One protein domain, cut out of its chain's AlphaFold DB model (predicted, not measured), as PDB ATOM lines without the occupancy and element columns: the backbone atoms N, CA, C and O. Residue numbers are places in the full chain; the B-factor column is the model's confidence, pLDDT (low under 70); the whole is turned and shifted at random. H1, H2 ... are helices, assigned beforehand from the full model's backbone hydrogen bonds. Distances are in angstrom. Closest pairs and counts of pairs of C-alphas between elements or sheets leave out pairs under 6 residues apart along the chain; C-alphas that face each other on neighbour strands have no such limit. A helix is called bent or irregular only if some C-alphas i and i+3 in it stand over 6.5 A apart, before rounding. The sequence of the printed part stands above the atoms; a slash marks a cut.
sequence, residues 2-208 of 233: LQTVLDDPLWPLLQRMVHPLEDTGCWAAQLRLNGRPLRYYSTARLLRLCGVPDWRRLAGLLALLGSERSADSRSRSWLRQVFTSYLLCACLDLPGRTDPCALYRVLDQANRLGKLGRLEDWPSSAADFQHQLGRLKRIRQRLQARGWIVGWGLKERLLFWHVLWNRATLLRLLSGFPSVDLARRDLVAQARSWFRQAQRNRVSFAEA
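AT A GLANCE: This is residues 2 to 208 of the 233 residues of an uncharacterized protein of Pseudomonas sp. ES3-33 (UniProt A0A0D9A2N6). Two lobes of short, mostly crossing helices make an elongated model, and the long helix H8 runs along one side from the first lobe to the second. In the larger lobe H5 and the kinked H6 fold back on each other as a hairpin, with H2 and H3 packed on H5 and H7 packed on H2; the smaller, looser lobe gathers H9 to H12, and H4 sits between the lobes. After H12 the last residues, 200 to 208, go back to the larger lobe, while H1 lies off to one side and touches no helix. The printed part has 207 residues with twelve named helices, H1 to H12 along the chain, and no named strand; the class is all helix, with 128 residues in the helices. The whole is compact, with a radius of gyration of the C-alphas of 17.4 A, and spans 57 by 37 by 34 A.

IN THESE COORDINATES: H6, the longest helix by residues, takes residues 70 to 90 and measures 27.3 A from C-alpha 70 at (303.833, 213.942, 375.970) to C-alpha 90 at (318.311, 197.987, 392.812). It is irregular, with C-alphas 81 and 84 7.6 A apart, and has a kink of 64 degrees near residue 82. Before it comes H5, residues 55 to 66, 16.9 A long and only just irregular, with C-alphas 56 and 59 6.7 A apart. H1 is residues 3 to 6, H2 residues 10 to 18, H3 residues 25 to 30 and H4 residues 43 to 49. After H6 come H7, residues 100 to 112, 18.3 A long, and H8, residues 126 to 145, 28.3 A long. H9 is residues 154 to 165, 17.0 A long, followed by H10, residues 167 to 175, H11, residues 184 to 190, and H12, residues 192 to 199, which ends with C-alpha 199 at (326.189, 192.596, 377.859).

HOW THE PARTS SIT: H6 and H5 form a helical hairpin and touch, their closest C-alphas, Leu 65 and Arg 76, 4.8 A apart; they run opposite ways at a tilt of 35.2 degrees, only just steep. H5 and H8 are the hubs, touching three helices each. H2 touches H5 at a shallow tilt of 30 degrees, the same way, with the C-alphas of Leu 10 and Ala 59 closest at 4.3 A. H3 touches H5 at a steep tilt of 47 degrees, opposite ways, with Ala 28 and Ala 63 closest at 4.9 A between C-alphas. H7 touches H2 with residues 106 to 110 alone, and the closest C-alphas, Val 18 and Ala 110, are 5.0 A apart. H8 touches H7 at a steep tilt of 48 degrees, with the C-alphas of Cys 101 and Ala 126 closest at 5.9 A. Residues 88 to 89 of H6 touch H8, with the C-alphas of Leu 88 and Leu 133 closest at 5.8 A. H8 and H10 only just touch, and only at their ends, with 3 pairs of C-alphas within 8 A; the closest are Arg 142 and Leu 174, 7.4 A. H9 and H10 only just touch, only at the corner by their link, with 3 pairs within 8 A; the closest C-alphas are those of Val 163 and Leu 170, 5.5 A. H9 and H12 only just touch, also with 3 pairs within 8 A, and the C-alphas of Lys 155 and Phe 195 are closest at 7.1 A. H9 and H11 are close but not clearly touching, and H4 is so to H5, H6 and H12, for instance with the C-alphas of Arg 48 and Ala 198 6.7 A apart. H1 and H2 meet only through their link. Every O i to N i+4 pair is within hydrogen-bond range in H2, H3, H4 and H7 to H12, against 6 of 8 in H5 and 11 of 17 in H6; H1 is too short for such a pair.

THE WHOLE: The two C-alphas farthest apart, Leu 21 and Val 180, are 57.8 A from each other. The printed part has no cut. The links from H3 to H4 and from H7 to H8 are long, with 12 and 13 residues. The mean pLDDT of the printed part is 79.8, and 48 residues are under 70, among them residues 2 to 7, 31 to 45, 176 to 182 and 197 to 208.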
ATOM      1  N   LEU A   2     334.066 206.206 396.299       57.50
ATOM      2  CA  LEU A   2     333.068 207.039 396.987       57.50
ATOM      3  C   LEU A   2     332.640 208.258 396.144       57.50
ATOM      4  O   LEU A   2     331.449 208.494 395.991       57.50
ATOM      5  N   GLN A   3     333.598 208.948 395.511       55.97
ATOM      6  CA  GLN A   3     333.339 210.101 394.633       55.97
ATOM      7  C   GLN A   3     332.335 209.769 393.519       55.97
ATOM      8  O   GLN A   3     331.296 210.391 393.413       55.97
ATOM      9  N   THR A   4     332.545 208.655 392.808       58.97
ATOM     10  CA  THR A   4     331.628 208.169 391.761       58.97
ATOM     11  C   THR A   4     330.219 207.824 392.248       58.97
ATOM     12  O   THR A   4     329.337 207.634 391.422       58.97
ATOM     13  N   VAL A   5     330.017 207.637 393.557       59.22
ATOM     14  CA  VAL A   5     328.673 207.493 394.131       59.22
ATOM     15  C   VAL A   5     328.087 208.868 394.397       59.22
ATOM     16  O   VAL A   5     326.950 209.086 394.022       59.22
ATOM     17  N   LEU A   6     328.845 209.779 395.007       61.28
ATOM     18  CA  LEU A   6     328.396 211.135 395.340       61.28
ATOM     19  C   LEU A   6     328.128 212.003 394.100       61.28
ATOM     20  O   LEU A   6     327.201 212.804 394.120       61.28
ATOM     21  N   ASP A   7     328.876 211.785 393.020       65.31
ATOM     22  CA  ASP A   7     328.729 212.492 391.742       65.31
ATOM     23  C   ASP A   7     327.626 211.887 390.849       65.31
ATOM     24  O   ASP A   7     327.456 212.296 389.700       65.31
ATOM     25  N   ASP A   8     326.899 210.865 391.323       70.88
ATOM     26  CA  ASP A   8     325.851 210.229 390.525       70.88
ATOM     27  C   ASP A   8     324.645 211.178 390.352       70.88
ATOM     28  O   ASP A   8     324.160 211.747 391.340       70.88
ATOM     29  N   PRO A   9     324.101 211.322 389.124       71.75
ATOM     30  CA  PRO A   9     322.977 212.219 388.835       71.75
ATOM     31  C   PRO A   9     321.683 211.858 389.584       71.75
ATOM     32  O   PRO A   9     320.716 212.621 389.561       71.75
ATOM     33  N   LEU A  10     321.634 210.707 390.263       77.19
ATOM     34  CA  LEU A  10     320.525 210.319 391.125       77.19
ATOM     35  C   LEU A  10     320.267 211.331 392.248       77.19
ATOM     36  O   LEU A  10     319.107 211.669 392.485       77.19
ATOM     37  N   TRP A  11     321.299 211.817 392.943       80.00
ATOM     38  CA  TRP A  11     321.086 212.644 394.141       80.00
ATOM     39  C   TRP A  11     320.513 214.026 393.825       80.00
ATOM     40  O   TRP A  11     319.507 214.383 394.447       80.00
ATOM     41  N   PRO A  12     321.047 214.778 392.841       73.81
ATOM     42  CA  PRO A  12     320.438 216.038 392.430       73.81
ATOM     43  C   PRO A  12     319.003 215.838 391.932       73.81
ATOM     44  O   PRO A  12     318.109 216.602 392.285       73.81
ATOM     45  N   LEU A  13     318.739 214.772 391.166       78.31
ATOM     46  CA  LEU A  13     317.391 214.497 390.674       78.31
ATOM     47  C   LEU A  13     316.393 214.230 391.810       78.31
ATOM     48  O   LEU A  13     315.266 214.720 391.760       78.31
ATOM     49  N   LEU A  14     316.793 213.479 392.839       79.38
ATOM     50  CA  LEU A  14     315.940 213.191 393.995       79.38
ATOM     51  C   LEU A  14     315.519 214.465 394.740       79.38
ATOM     52  O   LEU A  14     314.367 214.566 395.156       79.38
ATOM     53  N   GLN A  15     316.411 215.453 394.853       77.75
ATOM     54  CA  GLN A  15     316.088 216.757 395.445       77.75
ATOM     55  C   GLN A  15     315.033 217.505 394.617       77.75
ATOM     56  O   GLN A  15     314.040 217.992 395.155       77.75
ATOM     57  N   ARG A  16     315.194 217.521 393.291       76.69
ATOM     58  CA  ARG A  16     314.249 218.170 392.367       76.69
ATOM     59  C   ARG A  16     312.884 217.480 392.341       76.69
ATOM     60  O   ARG A  16     311.830 218.106 392.225       76.69
ATOM     61  N   MET A  17     312.870 216.161 392.509       78.50
ATOM     62  CA  MET A  17     311.636 215.382 392.570       78.50
ATOM     63  C   MET A  17     310.744 215.731 393.765       78.50
ATOM     64  O   MET A  17     309.525 215.659 393.635       78.50
ATOM     65  N   VAL A  18     311.307 216.128 394.904       79.31
ATOM     66  CA  VAL A  18     310.503 216.524 396.074       79.31
ATOM     67  C   VAL A  18     310.133 218.008 396.078       79.31
ATOM     68  O   VAL A  18     309.316 218.426 396.895       79.31
ATOM     69  N   HIS A  19     310.672 218.801 395.148       76.44
ATOM     70  CA  HIS A  19     310.339 220.216 395.029       76.44
ATOM     71  C   HIS A  19     309.003 220.417 394.288       76.44
ATOM     72  O   HIS A  19     308.896 220.013 393.132       76.44
ATOM     73  N   PRO A  20     307.979 221.063 394.866       67.31
ATOM     74  CA  PRO A  20     306.625 221.091 394.296       67.31
ATOM     75  C   PRO A  20     306.518 221.790 392.931       67.31
ATOM     76  O   PRO A  20     305.619 221.470 392.163       67.31
ATOM     77  N   LEU A  21     307.433 222.711 392.615       68.00
ATOM     78  CA  LEU A  21     307.373 223.545 391.406       68.00
ATOM     79  C   LEU A  21     308.342 223.122 390.289       68.00
ATOM     80  O   LEU A  21     308.348 223.738 389.230       68.00
ATOM     81  N   GLU A  22     309.192 222.115 390.515       70.69
ATOM     82  CA  GLU A  22     310.201 221.724 389.520       70.69
ATOM     83  C   GLU A  22     309.733 220.564 388.627       70.69
ATOM     84  O   GLU A  22     309.368 219.489 389.120       70.69
ATOM     85  N   ASP A  23     309.816 220.769 387.307       68.75
ATOM     86  CA  ASP A  23     309.614 219.738 386.283       68.75
ATOM     87  C   ASP A  23     310.890 218.898 386.085       68.75
ATOM     88  O   ASP A  23     312.012 219.405 386.017       68.75
ATOM     89  N   THR A  24     310.716 217.585 385.930       71.38
ATOM     90  CA  THR A  24     311.811 216.652 385.607       71.38
ATOM     91  C   THR A  24     311.891 216.318 384.111       71.38
ATOM     92  O   THR A  24     312.799 215.613 383.668       71.38
ATOM     93  N   GLY A  25     311.005 216.873 383.282       70.38
ATOM     94  CA  GLY A  25     310.997 216.730 381.828       70.38
ATOM     95  C   GLY A  25     312.270 217.252 381.163       70.38
ATOM     96  O   GLY A  25     312.785 216.620 380.233       70.38
ATOM     97  N   CYS A  26     312.840 218.347 381.676       70.25
ATOM     98  CA  CYS A  26     314.146 218.843 381.232       70.25
ATOM     99  C   CYS A  26     315.260 217.817 381.495       70.25
ATOM    100  O   CYS A  26     316.069 217.554 380.605       70.25
ATOM    101  N   TRP A  27     315.248 217.147 382.651       73.31
ATOM    102  CA  TRP A  27     316.182 216.054 382.944       73.31
ATOM    103  C   TRP A  27     316.000 214.882 381.990       73.31
ATOM    104  O   TRP A  27     316.969 214.410 381.400       73.31
ATOM    105  N   ALA A  28     314.758 214.455 381.758       75.00
ATOM    106  CA  ALA A  28     314.459 213.390 380.805       75.00
ATOM    107  C   ALA A  28     314.999 213.695 379.396       75.00
ATOM    108  O   ALA A  28     315.506 212.805 378.711       75.00
ATOM    109  N   ALA A  29     314.939 214.960 378.967       72.19
ATOM    110  CA  ALA A  29     315.488 215.409 377.688       72.19
ATOM    111  C   ALA A  29     317.031 215.438 377.660       72.19
ATOM    112  O   ALA A  29     317.650 215.150 376.621       72.19
ATOM    113  N   GLN A  30     317.654 215.770 378.790       72.06
ATOM    114  CA  GLN A  30     319.108 215.853 378.950       72.06
ATOM    115  C   GLN A  30     319.766 214.479 379.077       72.06
ATOM    116  O   GLN A  30     320.899 214.314 378.626       72.06
ATOM    117  N   LEU A  31     319.053 213.474 379.590       68.44
ATOM    118  CA  LEU A  31     319.610 212.143 379.794       68.44
ATOM    119  C   LEU A  31     320.141 211.524 378.503       68.44
ATOM    120  O   LEU A  31     319.474 211.438 377.458       68.44
ATOM    121  N   ARG A  32     321.385 211.062 378.588       67.69
ATOM    122  CA  ARG A  32     322.051 210.304 377.538       67.69
ATOM    123  C   ARG A  32     322.248 208.877 378.012       67.69
ATOM    124  O   ARG A  32     322.770 208.629 379.092       67.69
ATOM    125  N   LEU A  33     321.846 207.942 377.164       68.44
ATOM    126  CA  LEU A  33     322.105 206.525 377.319       68.44
ATOM    127  C   LEU A  33     323.258 206.149 376.393       68.44
ATOM    128  O   LEU A  33     323.084 206.169 375.172       68.44
ATOM    129  N   ASN A  34     324.424 205.811 376.949       67.00
ATOM    130  CA  ASN A  34     325.637 205.530 376.163       67.00
ATOM    131  C   ASN A  34     325.959 206.663 375.166       67.00
ATOM    132  O   ASN A  34     326.161 206.421 373.975       67.00
ATOM    133  N   GLY A  35     325.887 207.914 375.630       66.62
ATOM    134  CA  GLY A  35     326.114 209.109 374.809       66.62
ATOM    135  C   GLY A  35     324.987 209.455 373.827       66.62
ATOM    136  O   GLY A  35     325.036 210.502 373.189       66.62
ATOM    137  N   ARG A  36     323.940 208.626 373.706       67.19
ATOM    138  CA  ARG A  36     322.821 208.880 372.788       67.19
ATOM    139  C   ARG A  36     321.607 209.447 373.518       67.19
ATOM    140  O   ARG A  36     321.280 208.970 374.603       67.19
ATOM    141  N   PRO A  37     320.890 210.417 372.928       68.56
ATOM    142  CA  PRO A  37     319.641 210.902 373.492       68.56
ATOM    143  C   PRO A  37     318.627 209.781 373.664       68.56
ATOM    144  O   PRO A  37     318.440 208.968 372.752       68.56
ATOM    145  N   LEU A  38     317.901 209.795 374.781       64.31
ATOM    146  CA  LEU A  38     316.745 208.926 374.966       64.31
ATOM    147  C   LEU A  38     315.527 209.474 374.200       64.31
ATOM    148  O   LEU A  38     314.483 209.782 374.758       64.31
ATOM    149  N   ARG A  39     315.683 209.674 372.890       58.81
ATOM    150  CA  ARG A  39     314.615 210.184 372.030       58.81
ATOM    151  C   ARG A  39     313.684 209.040 371.639       58.81
ATOM    152  O   ARG A  39     314.146 208.056 371.053       58.81
ATOM    153  N   TYR A  40     312.394 209.237 371.902       60.91
ATOM    154  CA  TYR A  40     311.265 208.379 371.533       60.91
ATOM    155  C   TYR A  40     311.158 207.057 372.302       60.91
ATOM    156  O   TYR A  40     312.144 206.364 372.573       60.91
ATOM    157  N   TYR A  41     309.909 206.688 372.602       63.59
ATOM    158  CA  TYR A  41     309.557 205.398 373.177       63.59
ATOM    159  C   TYR A  41     310.047 204.249 372.293       63.59
ATOM    160  O   TYR A  41     309.787 204.192 371.092       63.59
ATOM    161  N   SER A  42     310.713 203.283 372.915       69.50
ATOM    162  CA  SER A  42     310.982 201.984 372.315       69.50
ATOM    163  C   SER A  42     310.946 200.949 373.424       69.50
ATOM    164  O   SER A  42     311.786 200.989 374.324       69.50
ATOM    165  N   THR A  43     310.013 199.998 373.338       67.56
ATOM    166  CA  THR A  43     309.918 198.877 374.284       67.56
ATOM    167  C   THR A  43     311.264 198.168 374.414       67.56
ATOM    168  O   THR A  43     311.725 197.895 375.516       67.56
ATOM    169  N   ALA A  44     311.966 197.964 373.293       67.62
ATOM    170  CA  ALA A  44     313.304 197.386 373.295       67.62
ATOM    171  C   ALA A  44     314.310 198.252 374.073       67.62
ATOM    172  O   ALA A  44     315.119 197.707 374.811       67.62
ATOM    173  N   ARG A  45     314.275 199.588 373.957       68.31
ATOM    174  CA  ARG A  45     315.160 200.476 374.738       68.31
ATOM    175  C   ARG A  45     314.800 200.519 376.225       68.31
ATOM    176  O   ARG A  45     315.712 200.542 377.040       68.31
ATOM    177  N   LEU A  46     313.524 200.473 376.592       74.12
ATOM    178  CA  LEU A  46     313.110 200.426 377.999       74.12
ATOM    179  C   LEU A  46     313.462 199.089 378.655       74.12
ATOM    180  O   LEU A  46     314.048 199.070 379.733       74.12
ATOM    181  N   LEU A  47     313.249 197.975 377.951       69.75
ATOM    182  CA  LEU A  47     313.742 196.662 378.375       69.75
ATOM    183  C   LEU A  47     315.270 196.642 378.496       69.75
ATOM    184  O   LEU A  47     315.813 195.981 379.374       69.75
ATOM    185  N   ARG A  48     315.992 197.391 377.651       67.12
ATOM    186  CA  ARG A  48     317.448 197.571 377.774       67.12
ATOM    187  C   ARG A  48     317.835 198.356 379.027       67.12
ATOM    188  O   ARG A  48     318.789 197.958 379.696       67.12
ATOM    189  N   LEU A  49     317.113 199.434 379.335       69.81
ATOM    190  CA  LEU A  49     317.320 200.241 380.538       69.81
ATOM    191  C   LEU A  49     317.070 199.422 381.803       69.81
ATOM    192  O   LEU A  49     317.935 199.347 382.674       69.81
ATOM    193  N   CYS A  50     315.940 198.723 381.855       74.25
ATOM    194  CA  CYS A  50     315.550 197.902 382.994       74.25
ATOM    195  C   CYS A  50     316.131 196.482 382.961       74.25
ATOM    196  O   CYS A  50     315.801 195.674 383.822       74.25
ATOM    197  N   GLY A  51     316.979 196.157 381.979       72.88
ATOM    198  CA  GLY A  51     317.439 194.787 381.740       72.88
ATOM    199  C   GLY A  51     318.222 194.199 382.912       72.88
ATOM    200  O   GLY A  51     318.131 193.004 383.153       72.88
ATOM    201  N   VAL A  52     318.940 195.039 383.662       80.12
ATOM    202  CA  VAL A  52     319.520 194.687 384.966       80.12
ATOM    203  C   VAL A  52     319.120 195.777 385.954       80.12
ATOM    204  O   VAL A  52     319.383 196.953 385.670       80.12
ATOM    205  N   PRO A  53     318.502 195.426 387.089       83.81
ATOM    206  CA  PRO A  53     318.375 196.334 388.213       83.81
ATOM    207  C   PRO A  53     319.744 196.805 388.695       83.81
ATOM    208  O   PRO A  53     320.610 195.995 389.018       83.81
ATOM    209  N   ASP A  54     319.946 198.117 388.676       83.69
ATOM    210  CA  ASP A  54     321.161 198.793 389.120       83.69
ATOM    211  C   ASP A  54     320.762 200.185 389.614       83.69
ATOM    212  O   ASP A  54     320.024 200.908 388.937       83.69
ATOM    213  N   TRP A  55     321.235 200.564 390.799       84.31
ATOM    214  CA  TRP A  55     320.905 201.849 391.410       84.31
ATOM    215  C   TRP A  55     321.360 203.033 390.544       84.31
ATOM    216  O   TRP A  55     320.652 204.032 390.468       84.31
ATOM    217  N   ARG A  56     322.453 202.885 389.780       79.56
ATOM    218  CA  ARG A  56     322.978 203.919 388.860       79.56
ATOM    219  C   ARG A  56     322.030 204.262 387.718       79.56
ATOM    220  O   ARG A  56     322.215 205.229 386.985       79.56
ATOM    221  N   ARG A  57     321.025 203.417 387.491       81.38
ATOM    222  CA  ARG A  57     320.016 203.627 386.450       81.38
ATOM    223  C   ARG A  57     318.773 204.318 386.980       81.38
ATOM    224  O   ARG A  57     317.964 204.765 386.171       81.38
ATOM    225  N   LEU A  58     318.625 204.436 388.301       86.38
ATOM    226  CA  LEU A  58     317.454 205.048 388.917       86.38
ATOM    227  C   LEU A  58     317.283 206.494 388.465       86.38
ATOM    228  O   LEU A  58     316.164 206.851 388.125       86.38
ATOM    229  N   ALA A  59     318.360 207.276 388.337       81.44
ATOM    230  CA  ALA A  59     318.280 208.648 387.829       81.44
ATOM    231  C   ALA A  59     317.562 208.708 386.469       81.44
ATOM    232  O   ALA A  59     316.605 209.454 386.264       81.44
ATOM    233  N   GLY A  60     317.968 207.821 385.558       80.06
ATOM    234  CA  GLY A  60     317.379 207.699 384.234       80.06
ATOM    235  C   GLY A  60     315.895 207.347 384.248       80.06
ATOM    236  O   GLY A  60     315.089 207.931 383.526       80.06
ATOM    237  N   LEU A  61     315.536 206.369 385.078       87.31
ATOM    238  CA  LEU A  61     314.165 205.878 385.191       87.31
ATOM    239  C   LEU A  61     313.252 206.898 385.872       87.31
ATOM    240  O   LEU A  61     312.126 207.085 385.425       87.31
ATOM    241  N   LEU A  62     313.743 207.571 386.911       88.69
ATOM    242  CA  LEU A  62     313.013 208.578 387.672       88.69
ATOM    243  C   LEU A  62     312.709 209.815 386.833       88.69
ATOM    244  O   LEU A  62     311.570 210.269 386.825       88.69
ATOM    245  N   ALA A  63     313.682 210.306 386.067       83.81
ATOM    246  CA  ALA A  63     313.455 211.437 385.177       83.81
ATOM    247  C   ALA A  63     312.415 211.098 384.099       83.81
ATOM    248  O   ALA A  63     311.542 211.905 383.806       83.81
ATOM    249  N   LEU A  64     312.456 209.886 383.529       85.38
ATOM    250  CA  LEU A  64     311.425 209.448 382.583       85.38
ATOM    251  C   LEU A  64     310.056 209.325 383.241       85.38
ATOM    252  O   LEU A  64     309.064 209.726 382.640       85.38
ATOM    253  N   LEU A  65     310.006 208.754 384.445       89.25
ATOM    254  CA  LEU A  65     308.779 208.514 385.196       89.25
ATOM    255  C   LEU A  65     308.102 209.826 385.617       89.25
ATOM    256  O   LEU A  65     306.881 209.916 385.515       89.25
ATOM    257  N   GLY A  66     308.893 210.819 386.033       86.38
ATOM    258  CA  GLY A  66     308.438 212.147 386.443       86.38
ATOM    259  C   GLY A  66     308.311 213.177 385.318       86.38
ATOM    260  O   GLY A  66     307.816 214.272 385.565       86.38
ATOM    261  N   SER A  67     308.770 212.869 384.101       84.31
ATOM    262  CA  SER A  67     308.696 213.786 382.955       84.31
ATOM    263  C   SER A  67     307.245 214.143 382.652       84.31
ATOM    264  O   SER A  67     306.411 213.249 382.540       84.31
ATOM    265  N   GLU A  68     306.931 215.410 382.403       83.00
ATOM    266  CA  GLU A  68     305.587 215.817 381.963       83.00
ATOM    267  C   GLU A  68     305.408 215.740 380.437       83.00
ATOM    268  O   GLU A  68     304.298 215.795 379.904       83.00
ATOM    269  N   ARG A  69     306.495 215.507 379.692       79.50
ATOM    270  CA  ARG A  69     306.507 215.553 378.221       79.50
ATOM    271  C   ARG A  69     305.587 214.492 377.620       79.50
ATOM    272  O   ARG A  69     305.663 213.313 377.970       79.50
ATOM    273  N   SER A  70     304.757 214.868 376.651       80.06
ATOM    274  CA  SER A  70     303.833 213.942 375.970       80.06
ATOM    275  C   SER A  70     304.556 212.781 375.270       80.06
ATOM    276  O   SER A  70     304.082 211.642 375.300       80.06
ATOM    277  N   ALA A  71     305.747 213.043 374.723       77.88
ATOM    278  CA  ALA A  71     306.602 212.052 374.066       77.88
ATOM    279  C   ALA A  71     307.038 210.894 374.987       77.88
ATOM    280  O   ALA A  71     307.300 209.791 374.500       77.88
ATOM    281  N   ASP A  72     307.072 211.125 376.303       79.56
ATOM    282  CA  ASP A  72     307.506 210.143 377.301       79.56
ATOM    283  C   ASP A  72     306.325 209.349 377.899       79.56
ATOM    284  O   ASP A  72     306.535 208.417 378.671       79.56
ATOM    285  N   SER A  73     305.079 209.647 377.508       84.44
ATOM    286  CA  SER A  73     303.851 209.039 378.058       84.44
ATOM    287  C   SER A  73     303.840 207.507 378.041       84.44
ATOM    288  O   SER A  73     303.530 206.873 379.052       84.44
ATOM    289  N   ARG A  74     304.229 206.889 376.918       84.88
ATOM    290  CA  ARG A  74     304.329 205.424 376.802       84.88
ATOM    291  C   ARG A  74     305.426 204.856 377.703       84.88
ATOM    292  O   ARG A  74     305.230 203.805 378.306       84.88
ATOM    293  N   SER A  75     306.551 205.565 377.830       84.62
ATOM    294  CA  SER A  75     307.647 205.171 378.723       84.62
ATOM    295  C   SER A  75     307.212 205.235 380.180       84.62
ATOM    296  O   SER A  75     307.445 204.278 380.910       84.62
ATOM    297  N   ARG A  76     306.511 206.303 380.584       89.06
ATOM    298  CA  ARG A  76     305.913 206.435 381.920       89.06
ATOM    299  C   ARG A  76     304.944 205.307 382.223       89.06
ATOM    300  O   ARG A  76     305.065 204.675 383.262       89.06
ATOM    301  N   SER A  77     304.005 205.048 381.311       89.75
ATOM    302  CA  SER A  77     302.995 203.999 381.484       89.75
ATOM    303  C   SER A  77     303.640 202.633 381.720       89.75
ATOM    304  O   SER A  77     303.323 201.955 382.692       89.75
ATOM    305  N   TRP A  78     304.625 202.280 380.893       88.12
ATOM    306  CA  TRP A  78     305.367 201.036 381.059       88.12
ATOM    307  C   TRP A  78     306.192 201.009 382.355       88.12
ATOM    308  O   TRP A  78     306.169 200.017 383.078       88.12
ATOM    309  N   LEU A  79     306.886 202.102 382.695       90.44
ATOM    310  CA  LEU A  79     307.677 202.184 383.925       90.44
ATOM    311  C   LEU A  79     306.812 202.039 385.177       90.44
ATOM    312  O   LEU A  79     307.229 201.350 386.100       90.44
ATOM    313  N   ARG A  80     305.599 202.600 385.206       92.56
ATOM    314  CA  ARG A  80     304.681 202.486 386.354       92.56
ATOM    315  C   ARG A  80     304.339 201.042 386.729       92.56
ATOM    316  O   ARG A  80     304.094 200.788 387.903       92.56
ATOM    317  N   GLN A  81     304.372 200.120 385.767       90.44
ATOM    318  CA  GLN A  81     304.107 198.693 385.984       90.44
ATOM    319  C   GLN A  81     305.306 197.957 386.601       90.44
ATOM    320  O   GLN A  81     305.155 196.986 387.333       90.44
ATOM    321  N   VAL A  82     306.530 198.402 386.304       88.44
ATOM    322  CA  VAL A  82     307.753 197.644 386.635       88.44
ATOM    323  C   VAL A  82     308.653 198.329 387.660       88.44
ATOM    324  O   VAL A  82     309.548 197.689 388.218       88.44
ATOM    325  N   PHE A  83     308.447 199.625 387.906       92.12
ATOM    326  CA  PHE A  83     309.367 200.468 388.665       92.12
ATOM    327  C   PHE A  83     309.527 200.005 390.111       92.12
ATOM    328  O   PHE A  83     310.654 199.923 390.586       92.12
ATOM    329  N   THR A  84     308.445 199.627 390.794       93.25
ATOM    330  CA  THR A  84     308.517 199.161 392.186       93.25
ATOM    331  C   THR A  84     309.411 197.927 392.324       93.25
ATOM    332  O   THR A  84     310.333 197.898 393.141       93.25
ATOM    333  N   SER A  85     309.209 196.932 391.456       90.56
ATOM    334  CA  SER A  85     310.047 195.728 391.414       90.56
ATOM    335  C   SER A  85     311.500 196.057 391.068       90.56
ATOM    336  O   SER A  85     312.426 195.476 391.642       90.56
ATOM    337  N   TYR A  86     311.710 197.005 390.150       91.25
ATOM    338  CA  TYR A  86     313.040 197.475 389.774       91.25
ATOM    339  C   TYR A  86     313.761 198.129 390.957       91.25
ATOM    340  O   TYR A  86     314.900 197.769 391.250       91.25
ATOM    341  N   LEU A  87     313.087 199.047 391.656       93.50
ATOM    342  CA  LEU A  87     313.602 199.758 392.823       93.50
ATOM    343  C   LEU A  87     313.997 198.777 393.927       93.50
ATOM    344  O   LEU A  87     315.118 198.845 394.420       93.50
ATOM    345  N   LEU A  88     313.127 197.819 394.265       93.12
ATOM    346  CA  LEU A  88     313.433 196.787 395.260       93.12
ATOM    347  C   LEU A  88     314.696 195.997 394.899       93.12
ATOM    348  O   LEU A  88     315.541 195.759 395.760       93.12
ATOM    349  N   CYS A  89     314.848 195.614 393.628       90.81
ATOM    350  CA  CYS A  89     316.033 194.897 393.165       90.81
ATOM    351  C   CYS A  89     317.291 195.775 393.193       90.81
ATOM    352  O   CYS A  89     318.332 195.313 393.647       90.81
ATOM    353  N   ALA A  90     317.201 197.035 392.755       89.94
ATOM    354  CA  ALA A  90     318.311 197.987 392.812       89.94
ATOM    355  C   ALA A  90     318.756 198.249 394.264       89.94
ATOM    356  O   ALA A  90     319.950 198.323 394.546       89.94
ATOM    357  N   CYS A  91     317.804 198.288 395.199       91.75
ATOM    358  CA  CYS A  91     318.050 198.444 396.630       91.75
ATOM    359  C   CYS A  91     318.740 197.244 397.294       91.75
ATOM    360  O   CYS A  91     319.236 197.378 398.414       91.75
ATOM    361  N   LEU A  92     318.814 196.079 396.638       89.19
ATOM    362  CA  LEU A  92     319.646 194.970 397.120       89.19
ATOM    363  C   LEU A  92     321.147 195.255 396.987       89.19
ATOM    364  O   LEU A  92     321.924 194.639 397.717       89.19
ATOM    365  N   ASP A  93     321.515 196.167 396.081       83.81
ATOM    366  CA  ASP A  93     322.890 196.457 395.652       83.81
ATOM    367  C   ASP A  93     323.298 197.913 395.903       83.81
ATOM    368  O   ASP A  93     324.265 198.403 395.310       83.81
ATOM    369  N   LEU A  94     322.554 198.629 396.748       83.50
ATOM    370  CA  LEU A  94     322.909 199.997 397.098       83.50
ATOM    371  C   LEU A  94     324.322 200.036 397.713       83.50
ATOM    372  O   LEU A  94     324.651 199.207 398.566       83.50
ATOM    373  N   PRO A  95     325.179 200.974 397.277       77.38
ATOM    374  CA  PRO A  95     326.560 201.031 397.720       77.38
ATOM    375  C   PRO A  95     326.655 201.531 399.168       77.38
ATOM    376  O   PRO A  95     325.940 202.446 399.587       77.38
ATOM    377  N   GLY A  96     327.610 200.973 399.917       73.25
ATOM    378  CA  GLY A  96     328.003 201.465 401.239       73.25
ATOM    379  C   GLY A  96     326.908 201.352 402.307       73.25
ATOM    380  O   GLY A  96     326.253 200.322 402.431       73.25
ATOM    381  N   ARG A  97     326.745 202.417 403.107       68.12
ATOM    382  CA  ARG A  97     325.741 202.544 404.183       68.12
ATOM    383  C   ARG A  97     324.451 203.243 403.724       68.12
ATOM    384  O   ARG A  97     323.711 203.753 404.560       68.12
ATOM    385  N   THR A  98     324.198 203.315 402.416       80.56
ATOM    386  CA  THR A  98     323.000 203.986 401.893       80.56
ATOM    387  C   THR A  98     321.756 203.241 402.365       80.56
ATOM    388  O   THR A  98     321.584 202.069 402.034       80.56
ATOM    389  N   ASP A  99     320.897 203.911 403.135       87.12
ATOM    390  CA  ASP A  99     319.667 203.314 403.651       87.12
ATOM    391  C   ASP A  99     318.605 203.221 402.537       87.12
ATOM    392  O   ASP A  99     318.129 204.254 402.051       87.12
ATOM    393  N   PRO A 100     318.177 202.007 402.137       90.75
ATOM    394  CA  PRO A 100     317.101 201.839 401.166       90.75
ATOM    395  C   PRO A 100     315.792 202.514 401.595       90.75
ATOM    396  O   PRO A 100     315.023 202.954 400.740       90.75
ATOM    397  N   CYS A 101     315.523 202.601 402.902       91.88
ATOM    398  CA  CYS A 101     314.305 203.220 403.416       91.88
ATOM    399  C   CYS A 101     314.339 204.743 403.258       91.88
ATOM    400  O   CYS A 101     313.305 205.340 402.965       91.88
ATOM    401  N   ALA A 102     315.509 205.372 403.398       89.06
ATOM    402  CA  ALA A 102     315.682 206.794 403.115       89.06
ATOM    403  C   ALA A 102     315.371 207.108 401.645       89.06
ATOM    404  O   ALA A 102     314.582 208.012 401.369       89.06
ATOM    405  N   LEU A 103     315.896 206.306 400.709       90.31
ATOM    406  CA  LEU A 103     315.573 206.435 399.285       90.31
ATOM    407  C   LEU A 103     314.068 206.270 399.029       90.31
ATOM    408  O   LEU A 103     313.466 207.089 398.338       90.31
ATOM    409  N   TYR A 104     313.443 205.245 399.619       94.19
ATOM    410  CA  TYR A 104     311.999 205.042 399.502       94.19
ATOM    411  C   TYR A 104     311.201 206.246 400.015       94.19
ATOM    412  O   TYR A 104     310.288 206.675 399.325       94.19
ATOM    413  N   ARG A 105     311.542 206.828 401.175       92.69
ATOM    414  CA  ARG A 105     310.806 207.978 401.738       92.69
ATOM    415  C   ARG A 105     310.810 209.184 400.800       92.69
ATOM    416  O   ARG A 105     309.768 209.805 400.617       92.69
ATOM    417  N   VAL A 106     311.953 209.481 400.181       90.62
ATOM    418  CA  VAL A 106     312.070 210.571 399.197       90.62
ATOM    419  C   VAL A 106     311.182 210.295 397.981       90.62
ATOM    420  O   VAL A 106     310.443 211.169 397.527       90.62
ATOM    421  N   LEU A 107     311.204 209.061 397.475       92.75
ATOM    422  CA  LEU A 107     310.377 208.661 396.338       92.75
ATOM    423  C   LEU A 107     308.885 208.626 396.673       92.75
ATOM    424  O   LEU A 107     308.070 209.010 395.839       92.75
ATOM    425  N   ASP A 108     308.522 208.210 397.883       94.12
ATOM    426  CA  ASP A 108     307.142 208.191 398.358       94.12
ATOM    427  C   ASP A 108     306.596 209.613 398.504       94.12
ATOM    428  O   ASP A 108     305.478 209.892 398.079       94.12
ATOM    429  N   GLN A 109     307.409 210.552 398.998       90.88
ATOM    430  CA  GLN A 109     307.050 211.968 399.013       90.88
ATOM    431  C   GLN A 109     306.808 212.504 397.595       90.88
ATOM    432  O   GLN A 109     305.769 213.110 397.341       90.88
ATOM    433  N   ALA A 110     307.711 212.233 396.649       88.50
ATOM    434  CA  ALA A 110     307.522 212.633 395.254       88.50
ATOM    435  C   ALA A 110     306.277 211.983 394.615       88.50
ATOM    436  O   ALA A 110     305.576 212.612 393.822       88.50
ATOM    437  N   ASN A 111     305.972 210.734 394.982       91.38
ATOM    438  CA  ASN A 111     304.774 210.031 394.537       91.38
ATOM    439  C   ASN A 111     303.492 210.685 395.080       91.38
ATOM    440  O   ASN A 111     302.555 210.918 394.319       91.38
ATOM    441  N   ARG A 112     303.467 211.053 396.370       90.31
ATOM    442  CA  ARG A 112     302.344 211.771 397.005       90.31
ATOM    443  C   ARG A 112     302.110 213.158 396.412       90.31
ATOM    444  O   ARG A 112     300.968 213.593 396.340       90.31
ATOM    445  N   LEU A 113     303.167 213.817 395.936       88.00
ATOM    446  CA  LEU A 113     303.077 215.063 395.165       88.00
ATOM    447  C   LEU A 113     302.552 214.855 393.730       88.00
ATOM    448  O   LEU A 113     302.469 215.806 392.962       88.00
ATOM    449  N   GLY A 114     302.222 213.622 393.336       87.38
ATOM    450  CA  GLY A 114     301.671 213.298 392.021       87.38
ATOM    451  C   GLY A 114     302.710 213.168 390.906       87.38
ATOM    452  O   GLY A 114     302.340 212.823 389.784       87.38
ATOM    453  N   LYS A 115     304.006 213.358 391.190       85.88
ATOM    454  CA  LYS A 115     305.050 213.400 390.150       85.88
ATOM    455  C   LYS A 115     305.233 212.076 389.415       85.88
ATOM    456  O   LYS A 115     305.508 212.060 388.223       85.88
ATOM    457  N   LEU A 116     305.085 210.951 390.113       89.75
ATOM    458  CA  LEU A 116     305.315 209.622 389.532       89.75
ATOM    459  C   LEU A 116     304.035 209.002 388.938       89.75
ATOM    460  O   LEU A 116     304.089 208.102 388.087       89.75
ATOM    461  N   GLY A 117     302.869 209.532 389.319       88.19
ATOM    462  CA  GLY A 117     301.562 208.925 389.080       88.19
ATOM    463  C   GLY A 117     301.389 207.587 389.808       88.19
ATOM    464  O   GLY A 117     302.225 207.176 390.601       88.19
ATOM    465  N   ARG A 118     300.294 206.873 389.530       92.31
ATOM    466  CA  ARG A 118     300.010 205.589 390.191       92.31
ATOM    467  C   ARG A 118     301.045 204.524 389.803       92.31
ATOM    468  O   ARG A 118     301.104 204.125 388.641       92.31
ATOM    469  N   LEU A 119     301.812 204.063 390.788       94.94
ATOM    470  CA  LEU A 119     302.785 202.977 390.670       94.94
ATOM    471  C   LEU A 119     302.153 201.641 391.084       94.94
ATOM    472  O   LEU A 119     301.432 201.575 392.079       94.94
ATOM    473  N   GLU A 120     302.410 200.587 390.312       93.38
ATOM    474  CA  GLU A 120     301.932 199.232 390.604       93.38
ATOM    475  C   GLU A 120     302.700 198.630 391.789       93.38
ATOM    476  O   GLU A 120     303.913 198.824 391.916       93.38
ATOM    477  N   ASP A 121     301.983 197.940 392.680       92.31
ATOM    478  CA  ASP A 121     302.512 197.312 393.900       92.31
ATOM    479  C   ASP A 121     303.312 198.251 394.833       92.31
ATOM    480  O   ASP A 121     304.112 197.784 395.646       92.31
ATOM    481  N   TRP A 122     303.119 199.576 394.737       95.81
ATOM    482  CA  TRP A 122     303.858 200.541 395.556       95.81
ATOM    483  C   TRP A 122     303.619 200.304 397.057       95.81
ATOM    484  O   TRP A 122     302.460 200.250 397.476       95.81
ATOM    485  N   PRO A 123     304.680 200.184 397.880       95.56
ATOM    486  CA  PRO A 123     304.523 199.962 399.309       95.56
ATOM    487  C   PRO A 123     303.794 201.124 399.975       95.56
ATOM    488  O   PRO A 123     304.080 202.290 399.697       95.56
ATOM    489  N   SER A 124     302.897 200.808 400.908       94.56
ATOM    490  CA  SER A 124     302.102 201.809 401.635       94.56
ATOM    491  C   SER A 124     302.896 202.563 402.704       94.56
ATOM    492  O   SER A 124     302.478 203.621 403.173       94.56
ATOM    493  N   SER A 125     304.032 202.005 403.128       95.94
ATOM    494  CA  SER A 125     304.895 202.576 404.157       95.94
ATOM    495  C   SER A 125     306.344 202.113 404.004       95.94
ATOM    496  O   SER A 125     306.634 201.109 403.347       95.94
ATOM    497  N   ALA A 126     307.262 202.793 404.696       94.81
ATOM    498  CA  ALA A 126     308.666 202.380 404.746       94.81
ATOM    499  C   ALA A 126     308.840 200.991 405.388       94.81
ATOM    500  O   ALA A 126     309.726 200.241 404.988       94.81
ATOM    501  N   ALA A 127     307.973 200.631 406.342       95.81
ATOM    502  CA  ALA A 127     307.967 199.307 406.956       95.81
ATOM    503  C   ALA A 127     307.544 198.221 405.955       95.81
ATOM    504  O   ALA A 127     308.191 197.177 405.873       95.81
ATOM    505  N   ASP A 128     306.513 198.485 405.144       96.44
ATOM    506  CA  ASP A 128     306.105 197.569 404.075       96.44
ATOM    507  C   ASP A 128     307.200 197.447 403.002       96.44
ATOM    508  O   ASP A 128     307.582 196.339 402.629       96.44
ATOM    509  N   PHE A 129     307.821 198.559 402.596       96.31
ATOM    510  CA  PHE A 129     308.972 198.536 401.688       96.31
ATOM    511  C   PHE A 129     310.123 197.678 402.237       96.31
ATOM    512  O   PHE A 129     310.668 196.824 401.532       96.31
ATOM    513  N   GLN A 130     310.470 197.850 403.515       95.75
ATOM    514  CA  GLN A 130     311.504 197.059 404.177       95.75
ATOM    515  C   GLN A 130     311.128 195.574 404.244       95.75
ATOM    516  O   GLN A 130     311.978 194.709 404.008       95.75
ATOM    517  N   HIS A 131     309.862 195.259 404.518       96.00
ATOM    518  CA  HIS A 131     309.354 193.892 404.521       96.00
ATOM    519  C   HIS A 131     309.442 193.248 403.127       96.00
ATOM    520  O   HIS A 131     309.957 192.129 402.995       96.00
ATOM    521  N   GLN A 132     309.025 193.960 402.075       95.38
ATOM    522  CA  GLN A 132     309.139 193.518 400.684       95.38
ATOM    523  C   GLN A 132     310.607 193.292 400.284       95.38
ATOM    524  O   GLN A 132     310.949 192.238 399.737       95.38
ATOM    525  N   LEU A 133     311.507 194.214 400.642       94.69
ATOM    526  CA  LEU A 133     312.947 194.072 400.416       94.69
ATOM    527  C   LEU A 133     313.523 192.857 401.168       94.69
ATOM    528  O   LEU A 133     314.314 192.089 400.617       94.69
ATOM    529  N   GLY A 134     313.095 192.632 402.412       94.50
ATOM    530  CA  GLY A 134     313.466 191.463 403.210       94.50
ATOM    531  C   GLY A 134     312.964 190.146 402.611       94.50
ATOM    532  O   GLY A 134     313.682 189.143 402.601       94.50
ATOM    533  N   ARG A 135     311.749 190.123 402.051       94.06
ATOM    534  CA  ARG A 135     311.232 188.977 401.286       94.06
ATOM    535  C   ARG A 135     312.094 188.705 400.055       94.06
ATOM    536  O   ARG A 135     312.449 187.553 399.813       94.06
ATOM    537  N   LEU A 136     312.489 189.746 399.328       93.00
ATOM    538  CA  LEU A 136     313.336 189.619 398.146       93.00
ATOM    539  C   LEU A 136     314.726 189.056 398.484       93.00
ATOM    540  O   LEU A 136     315.208 188.141 397.811       93.00
ATOM    541  N   LYS A 137     315.328 189.519 399.590       92.62
ATOM    542  CA  LYS A 137     316.580 188.966 400.139       92.62
ATOM    543  C   LYS A 137     316.455 187.475 400.468       92.62
ATOM    544  O   LYS A 137     317.335 186.702 400.097       92.62
ATOM    545  N   ARG A 138     315.351 187.056 401.096       92.94
ATOM    546  CA  ARG A 138     315.081 185.638 401.405       92.94
ATOM    547  C   ARG A 138     314.921 184.789 400.144       92.94
ATOM    548  O   ARG A 138     315.461 183.687 400.082       92.94
ATOM    549  N   ILE A 139     314.218 185.292 399.126       92.25
ATOM    550  CA  ILE A 139     314.090 184.604 397.830       92.25
ATOM    551  C   ILE A 139     315.471 184.417 397.201       92.25
ATOM    552  O   ILE A 139     315.816 183.302 396.813       92.25
ATOM    553  N   ARG A 140     316.291 185.476 397.166       91.88
ATOM    554  CA  ARG A 140     317.674 185.402 396.680       91.88
ATOM    555  C   ARG A 140     318.469 184.321 397.407       91.88
ATOM    556  O   ARG A 140     319.054 183.468 396.751       91.88
ATOM    557  N   GLN A 141     318.454 184.328 398.740       91.31
ATOM    558  CA  GLN A 141     319.177 183.349 399.558       91.31
ATOM    559  C   GLN A 141     318.717 181.913 399.286       91.31
ATOM    560  O   GLN A 141     319.546 181.018 399.167       91.31
ATOM    561  N   ARG A 142     317.410 181.680 399.115       90.25
ATOM    562  CA  ARG A 142     316.882 180.351 398.763       90.25
ATOM    563  C   ARG A 142     317.339 179.893 397.382       90.25
ATOM    564  O   ARG A 142     317.725 178.740 397.221       90.25
ATOM    565  N   LEU A 143     317.319 180.786 396.393       89.12
ATOM    566  CA  LEU A 143     317.820 180.483 395.051       89.12
ATOM    567  C   LEU A 143     319.335 180.221 395.056       89.12
ATOM    568  O   LEU A 143     319.804 179.378 394.294       89.12
ATOM    569  N   GLN A 144     320.084 180.896 395.931       90.12
ATOM    570  CA  GLN A 144     321.512 180.647 396.139       90.12
ATOM    571  C   GLN A 144     321.772 179.289 396.796       90.12
ATOM    572  O   GLN A 144     322.525 178.487 396.253       90.12
ATOM    573  N   ALA A 145     321.090 178.987 397.903       87.50
ATOM    574  CA  ALA A 145     321.222 177.718 398.620       87.50
ATOM    575  C   ALA A 145     320.873 176.500 397.747       87.50
ATOM    576  O   ALA A 145     321.432 175.424 397.919       87.50
ATOM    577  N   ARG A 146     319.969 176.677 396.777       85.19
ATOM    578  CA  ARG A 146     319.577 175.645 395.805       85.19
ATOM    579  C   ARG A 146     320.462 175.600 394.549       85.19
ATOM    580  O   ARG A 146     320.143 174.877 393.613       85.19
ATOM    581  N   GLY A 147     321.534 176.390 394.481       84.75
ATOM    582  CA  GLY A 147     322.488 176.378 393.364       84.75
ATOM    583  C   GLY A 147     322.004 177.050 392.071       84.75
ATOM    584  O   GLY A 147     322.715 177.040 391.064       84.75
ATOM    585  N   TRP A 148     320.826 177.681 392.069       84.69
ATOM    586  CA  TRP A 148     320.321 178.429 390.909       84.69
ATOM    587  C   TRP A 148     321.118 179.710 390.668       84.69
ATOM    588  O   TRP A 148     321.363 180.112 389.525       84.69
ATOM    589  N   ILE A 149     321.562 180.328 391.763       86.88
ATOM    590  CA  ILE A 149     322.347 181.557 391.790       86.88
ATOM    591  C   ILE A 149     323.675 181.255 392.491       86.88
ATOM    592  O   ILE A 149     323.717 181.068 393.696       86.88
ATOM    593  N   VAL A 150     324.770 181.200 391.732       84.12
ATOM    594  CA  VAL A 150     326.086 180.755 392.244       84.12
ATOM    595  C   VAL A 150     326.893 181.908 392.866       84.12
ATOM    596  O   VAL A 150     327.860 181.695 393.583       84.12
ATOM    597  N   GLY A 151     326.483 183.150 392.619       85.56
ATOM    598  CA  GLY A 151     327.129 184.355 393.130       85.56
ATOM    599  C   GLY A 151     326.202 185.559 393.008       85.56
ATOM    600  O   GLY A 151     324.988 185.402 392.908       85.56
ATOM    601  N   TRP A 152     326.754 186.768 392.996       86.50
ATOM    602  CA  TRP A 152     325.962 187.992 392.814       86.50
ATOM    603  C   TRP A 152     326.583 188.947 391.790       86.50
ATOM    604  O   TRP A 152     326.647 190.160 391.965       86.50
ATOM    605  N   GLY A 153     327.075 188.365 390.695       83.12
ATOM    606  CA  GLY A 153     327.591 189.107 389.553       83.12
ATOM    607  C   GLY A 153     326.482 189.692 388.675       83.12
ATOM    608  O   GLY A 153     325.286 189.537 388.919       83.12
ATOM    609  N   LEU A 154     326.874 190.368 387.591       78.75
ATOM    610  CA  LEU A 154     325.935 190.898 386.589       78.75
ATOM    611  C   LEU A 154     324.987 189.813 386.049       78.75
ATOM    612  O   LEU A 154     323.788 190.049 385.908       78.75
ATOM    613  N   LYS A 155     325.524 188.622 385.763       81.44
ATOM    614  CA  LYS A 155     324.773 187.496 385.201       81.44
ATOM    615  C   LYS A 155     323.719 186.975 386.182       81.44
ATOM    616  O   LYS A 155     322.582 186.727 385.802       81.44
ATOM    617  N   GLU A 156     324.082 186.835 387.446       86.31
ATOM    618  CA  GLU A 156     323.205 186.327 388.497       86.31
ATOM    619  C   GLU A 156     322.079 187.308 388.828       86.31
ATOM    620  O   GLU A 156     320.938 186.889 388.994       86.31
ATOM    621  N   ARG A 157     322.365 188.614 388.823       85.38
ATOM    622  CA  ARG A 157     321.347 189.664 388.996       85.38
ATOM    623  C   ARG A 157     320.335 189.688 387.856       85.38
ATOM    624  O   ARG A 157     319.140 189.828 388.089       85.38
ATOM    625  N   LEU A 158     320.807 189.478 386.631       83.25
ATOM    626  CA  LEU A 158     319.966 189.282 385.450       83.25
ATOM    627  C   LEU A 158     319.075 188.044 385.558       83.25
ATOM    628  O   LEU A 158     317.880 188.140 385.289       83.25
ATOM    629  N   LEU A 159     319.641 186.894 385.954       85.69
ATOM    630  CA  LEU A 159     318.858 185.677 386.199       85.69
ATOM    631  C   LEU A 159     317.785 185.936 387.250       85.69
ATOM    632  O   LEU A 159     316.627 185.593 387.040       85.69
ATOM    633  N   PHE A 160     318.170 186.557 388.363       88.62
ATOM    634  CA  PHE A 160     317.264 186.869 389.455       88.62
ATOM    635  C   PHE A 160     316.115 187.761 388.988       88.62
ATOM    636  O   PHE A 160     314.955 187.409 389.176       88.62
ATOM    637  N   TRP A 161     316.431 188.859 388.301       87.50
ATOM    638  CA  TRP A 161     315.440 189.764 387.726       87.50
ATOM    639  C   TRP A 161     314.476 189.053 386.771       87.50
ATOM    640  O   TRP A 161     313.262 189.208 386.886       87.50
ATOM    641  N   HIS A 162     315.002 188.210 385.881       83.62
ATOM    642  CA  HIS A 162     314.192 187.446 384.935       83.62
ATOM    643  C   HIS A 162     313.255 186.450 385.634       83.62
ATOM    644  O   HIS A 162     312.085 186.334 385.275       83.62
ATOM    645  N   VAL A 163     313.749 185.751 386.659       86.75
ATOM    646  CA  VAL A 163     312.950 184.800 387.441       86.75
ATOM    647  C   VAL A 163     311.830 185.513 388.197       86.75
ATOM    648  O   VAL A 163     310.719 184.996 388.241       86.75
ATOM    649  N   LEU A 164     312.072 186.706 388.745       85.62
ATOM    650  CA  LEU A 164     311.032 187.479 389.435       85.62
ATOM    651  C   LEU A 164     309.877 187.878 388.515       85.62
ATOM    652  O   LEU A 164     308.731 187.915 388.956       85.62
ATOM    653  N   TRP A 165     310.169 188.146 387.242       81.31
ATOM    654  CA  TRP A 165     309.148 188.464 386.241       81.31
ATOM    655  C   TRP A 165     308.338 187.244 385.810       81.31
ATOM    656  O   TRP A 165     307.193 187.376 385.383       81.31
ATOM    657  N   ASN A 166     308.897 186.043 385.949       84.25
ATOM    658  CA  ASN A 166     308.205 184.806 385.631       84.25
ATOM    659  C   ASN A 166     307.740 184.108 386.915       84.25
ATOM    660  O   ASN A 166     308.410 183.213 387.434       84.25
ATOM    661  N   ARG A 167     306.558 184.503 387.413       81.12
ATOM    662  CA  ARG A 167     305.961 183.951 388.646       81.12
ATOM    663  C   ARG A 167     305.876 182.421 388.626       81.12
ATOM    664  O   ARG A 167     306.166 181.797 389.641       81.12
ATOM    665  N   ALA A 168     305.535 181.817 387.486       82.81
ATOM    666  CA  ALA A 168     305.462 180.361 387.349       82.81
ATOM    667  C   ALA A 168     306.839 179.707 387.535       82.81
ATOM    668  O   ALA A 168     306.974 178.749 388.295       82.81
ATOM    669  N   THR A 169     307.878 180.262 386.905       83.56
ATOM    670  CA  THR A 169     309.262 179.808 387.091       83.56
ATOM    671  C   THR A 169     309.725 180.020 388.527       83.56
ATOM    672  O   THR A 169     310.257 179.093 389.127       83.56
ATOM    673  N   LEU A 170     309.485 181.191 389.122       86.25
ATOM    674  CA  LEU A 170     309.848 181.456 390.513       86.25
ATOM    675  C   LEU A 170     309.200 180.451 391.470       86.25
ATOM    676  O   LEU A 170     309.890 179.895 392.322       86.25
ATOM    677  N   LEU A 171     307.897 180.197 391.321       84.44
ATOM    678  CA  LEU A 171     307.187 179.224 392.146       84.44
ATOM    679  C   LEU A 171     307.790 177.832 391.983       84.44
ATOM    680  O   LEU A 171     308.133 177.234 392.995       84.44
ATOM    681  N   ARG A 172     308.029 177.368 390.749       83.12
ATOM    682  CA  ARG A 172     308.686 176.075 390.481       83.12
ATOM    683  C   ARG A 172     310.060 175.967 391.148       83.12
ATOM    684  O   ARG A 172     310.357 174.959 391.783       83.12
ATOM    685  N   LEU A 173     310.877 177.017 391.065       82.50
ATOM    686  CA  LEU A 173     312.219 177.047 391.662       82.50
ATOM    687  C   LEU A 173     312.205 177.078 393.194       82.50
ATOM    688  O   LEU A 173     313.181 176.651 393.818       82.50
ATOM    689  N   LEU A 174     311.132 177.595 393.802       82.88
ATOM    690  CA  LEU A 174     310.956 177.677 395.254       82.88
ATOM    691  C   LEU A 174     310.209 176.471 395.849       82.88
ATOM    692  O   LEU A 174     310.464 176.137 397.005       82.88
ATOM    693  N   SER A 175     309.309 175.833 395.095       79.56
ATOM    694  CA  SER A 175     308.500 174.694 395.547       79.56
ATOM    695  C   SER A 175     309.159 173.346 395.271       79.56
ATOM    696  O   SER A 175     309.004 172.428 396.069       79.56
ATOM    697  N   GLY A 176     309.926 173.220 394.185       61.41
ATOM    698  CA  GLY A 176     310.522 171.945 393.804       61.41
ATOM    699  C   GLY A 176     311.612 171.488 394.776       61.41
ATOM    700  O   GLY A 176     312.495 172.269 395.141       61.41
ATOM    701  N   PHE A 177     311.605 170.200 395.121       53.53
ATOM    702  CA  PHE A 177     312.851 169.423 395.207       53.53
ATOM    703  C   PHE A 177     313.604 169.572 393.868       53.53
ATOM    704  O   PHE A 177     312.969 169.992 392.901       53.53
ATOM    705  N   PRO A 178     314.922 169.314 393.759       49.69
ATOM    706  CA  PRO A 178     315.617 169.334 392.470       49.69
ATOM    707  C   PRO A 178     315.024 168.255 391.546       49.69
ATOM    708  O   PRO A 178     315.543 167.155 391.422       49.69
ATOM    709  N   SER A 179     313.868 168.546 390.955       44.19
ATOM    710  CA  SER A 179     313.194 167.715 389.983       44.19
ATOM    711  C   SER A 179     314.001 167.827 388.707       44.19
ATOM    712  O   SER A 179     314.330 168.933 388.270       44.19
ATOM    713  N   VAL A 180     314.292 166.671 388.137       54.12
ATOM    714  CA  VAL A 180     315.155 166.403 386.984       54.12
ATOM    715  C   VAL A 180     314.855 167.286 385.746       54.12
ATOM    716  O   VAL A 180     315.708 167.418 384.872       54.12
ATOM    717  N   ASP A 181     313.704 167.966 385.699       57.34
ATOM    718  CA  ASP A 181     313.159 168.642 384.512       57.34
ATOM    719  C   ASP A 181     313.652 170.070 384.231       57.34
ATOM    720  O   ASP A 181     313.508 170.549 383.106       57.34
ATOM    721  N   LEU A 182     314.201 170.792 385.213       67.94
ATOM    722  CA  LEU A 182     314.737 172.134 384.970       67.94
ATOM    723  C   LEU A 182     316.168 172.188 385.485       67.94
ATOM    724  O   LEU A 182     316.410 172.140 386.683       67.94
ATOM    725  N   ALA A 183     317.142 172.299 384.594       75.50
ATOM    726  CA  ALA A 183     318.519 172.538 384.981       75.50
ATOM    727  C   ALA A 183     318.822 174.040 384.909       75.50
ATOM    728  O   ALA A 183     318.228 174.803 384.144       75.50
ATOM    729  N   ARG A 184     319.818 174.503 385.676       79.00
ATOM    730  CA  ARG A 184     320.280 175.905 385.615       79.00
ATOM    731  C   ARG A 184     320.625 176.339 384.184       79.00
ATOM    732  O   ARG A 184     320.439 177.502 383.829       79.00
ATOM    733  N   ARG A 185     321.118 175.410 383.356       81.44
ATOM    734  CA  ARG A 185     321.403 175.647 381.931       81.44
ATOM    735  C   ARG A 185     320.163 176.098 381.156       81.44
ATOM    736  O   ARG A 185     320.299 176.966 380.299       81.44
ATOM    737  N   ASP A 186     318.982 175.596 381.507       81.44
ATOM    738  CA  ASP A 186     317.723 175.907 380.830       81.44
ATOM    739  C   ASP A 186     317.256 177.317 381.191       81.44
ATOM    740  O   ASP A 186     316.931 178.103 380.304       81.44
ATOM    741  N   LEU A 187     317.366 177.707 382.467       79.62
ATOM    742  CA  LEU A 187     317.151 179.099 382.892       79.62
ATOM    743  C   LEU A 187     318.106 180.064 382.182       79.62
ATOM    744  O   LEU A 187     317.704 181.127 381.711       79.62
ATOM    745  N   VAL A 188     319.386 179.696 382.083       82.00
ATOM    746  CA  VAL A 188     320.383 180.513 381.383       82.00
ATOM    747  C   VAL A 188     320.077 180.597 379.885       82.00
ATOM    748  O   VAL A 188     320.282 181.654 379.287       82.00
ATOM    749  N   ALA A 189     319.585 179.516 379.275       83.00
ATOM    750  CA  ALA A 189     319.176 179.486 377.877       83.00
ATOM    751  C   ALA A 189     317.952 180.380 377.626       83.00
ATOM    752  O   ALA A 189     317.975 181.185 376.694       83.00
ATOM    753  N   GLN A 190     316.942 180.321 378.497       79.19
ATOM    754  CA  GLN A 190     315.751 181.176 378.437       79.19
ATOM    755  C   GLN A 190     316.113 182.660 378.581       79.19
ATOM    756  O   GLN A 190     315.666 183.498 377.799       79.19
ATOM    757  N   ALA A 191     317.026 182.989 379.499       77.00
ATOM    758  CA  ALA A 191     317.516 184.351 379.686       77.00
ATOM    759  C   ALA A 191     318.626 184.759 378.687       77.00
ATOM    760  O   ALA A 191     319.150 185.870 378.762       77.00
ATOM    761  N   ARG A 192     319.006 183.917 377.710       78.62
ATOM    762  CA  ARG A 192     320.149 184.165 376.801       78.62
ATOM    763  C   ARG A 192     319.980 185.404 375.926       78.62
ATOM    764  O   ARG A 192     320.960 186.103 375.661       78.62
ATOM    765  N   SER A 193     318.769 185.686 375.452       72.31
ATOM    766  CA  SER A 193     318.486 186.920 374.702       72.31
ATOM    767  C   SER A 193     318.671 188.159 375.586       72.31
ATOM    768  O   SER A 193     319.278 189.134 375.148       72.31
ATOM    769  N   TRP A 194     318.269 188.076 376.857       70.75
ATOM    770  CA  TRP A 194     318.443 189.129 377.855       70.75
ATOM    771  C   TRP A 194     319.912 189.298 378.255       70.75
ATOM    772  O   TRP A 194     320.380 190.429 378.335       70.75
ATOM    773  N   PHE A 195     320.680 188.209 378.391       69.00
ATOM    774  CA  PHE A 195     322.131 188.272 378.618       69.00
ATOM    775  C   PHE A 195     322.859 188.983 377.492       69.00
ATOM    776  O   PHE A 195     323.591 189.937 377.748       69.00
ATOM    777  N   ARG A 196     322.630 188.558 376.243       71.88
ATOM    778  CA  ARG A 196     323.236 189.201 375.068       71.88
ATOM    779  C   ARG A 196     322.861 190.677 375.002       71.88
ATOM    780  O   ARG A 196     323.683 191.516 374.640       71.88
ATOM    781  N   GLN A 197     321.631 191.004 375.388       67.31
ATOM    782  CA  GLN A 197     321.163 192.376 375.409       67.31
ATOM    783  C   GLN A 197     321.796 193.201 376.539       67.31
ATOM    784  O   GLN A 197     322.190 194.338 376.295       67.31
ATOM    785  N   ALA A 198     321.935 192.652 377.742       64.25
ATOM    786  CA  ALA A 198     322.532 193.335 378.884       64.25
ATOM    787  C   ALA A 198     324.059 193.478 378.762       64.25
ATOM    788  O   ALA A 198     324.604 194.499 379.163       64.25
ATOM    789  N   GLN A 199     324.750 192.515 378.143       62.88
ATOM    790  CA  GLN A 199     326.189 192.596 377.859       62.88
ATOM    791  C   GLN A 199     326.533 193.671 376.819       62.88
ATOM    792  O   GLN A 199     327.535 194.363 376.969       62.88
ATOM    793  N   ARG A 200     325.676 193.877 375.808       61.66
ATOM    794  CA  ARG A 200     325.800 195.005 374.856       61.66
ATOM    795  C   ARG A 200     325.617 196.374 375.518       61.66
ATOM    796  O   ARG A 200     325.895 197.403 374.913       61.66
ATOM    797  N   ASN A 201     325.142 196.385 376.757       55.19
ATOM    798  CA  ASN A 201     324.648 197.545 377.462       55.19
ATOM    799  C   ASN A 201     325.516 197.817 378.699       55.19
ATOM    800  O   ASN A 201     325.078 197.608 379.831       55.19
ATOM    801  N   ARG A 202     326.723 198.369 378.497       54.41
ATOM    802  CA  ARG A 202     327.425 199.153 379.535       54.41
ATOM    803  C   ARG A 202     326.692 200.481 379.746       54.41
ATOM    804  O   ARG A 202     327.217 201.539 379.443       54.41
ATOM    805  N   VAL A 203     325.436 200.382 380.168       56.31
ATOM    806  CA  VAL A 203     324.506 201.501 380.301       56.31
ATOM    807  C   VAL A 203     324.984 202.395 381.430       56.31
ATOM    808  O   VAL A 203     324.783 202.073 382.598       56.31
ATOM    809  N   SER A 204     325.641 203.487 381.052       58.91
ATOM    810  CA  SER A 204     325.852 204.648 381.901       58.91
ATOM    811  C   SER A 204     324.861 205.732 381.500       58.91
ATOM    812  O   SER A 204     324.610 205.968 380.309       58.91
ATOM    813  N   PHE A 205     324.280 206.363 382.512       56.22
ATOM    814  CA  PHE A 205     323.615 207.638 382.335       56.22
ATOM    815  C   PHE A 205     324.645 208.736 382.542       56.22
ATOM    816  O   PHE A 205     325.453 208.674 383.465       56.22
ATOM    817  N   ALA A 206     324.622 209.711 381.647       58.69
ATOM    818  CA  ALA A 206     325.334 210.962 381.803       58.69
ATOM    819  C   ALA A 206     324.381 212.097 381.433       58.69
ATOM    820  O   ALA A 206     323.487 211.927 380.590       58.69
ATOM    821  N   GLU A 207     324.578 213.241 382.071       57.56
ATOM    822  CA  GLU A 207     323.959 214.489 381.650       57.56
ATOM    823  C   GLU A 207     324.598 214.967 380.341       57.56
ATOM    824  O   GLU A 207     325.743 214.638 380.015       57.56
ATOM    825  N   ALA A 208     323.833 215.706 379.538       55.59
ATOM    826  CA  ALA A 208     324.390 216.349 378.357       55.59
ATOM    827  C   ALA A 208     325.320 217.505 378.782       55.59
ATOM    828  O   ALA A 208     325.006 218.186 379.757       55.59
TER     829      ALA A 208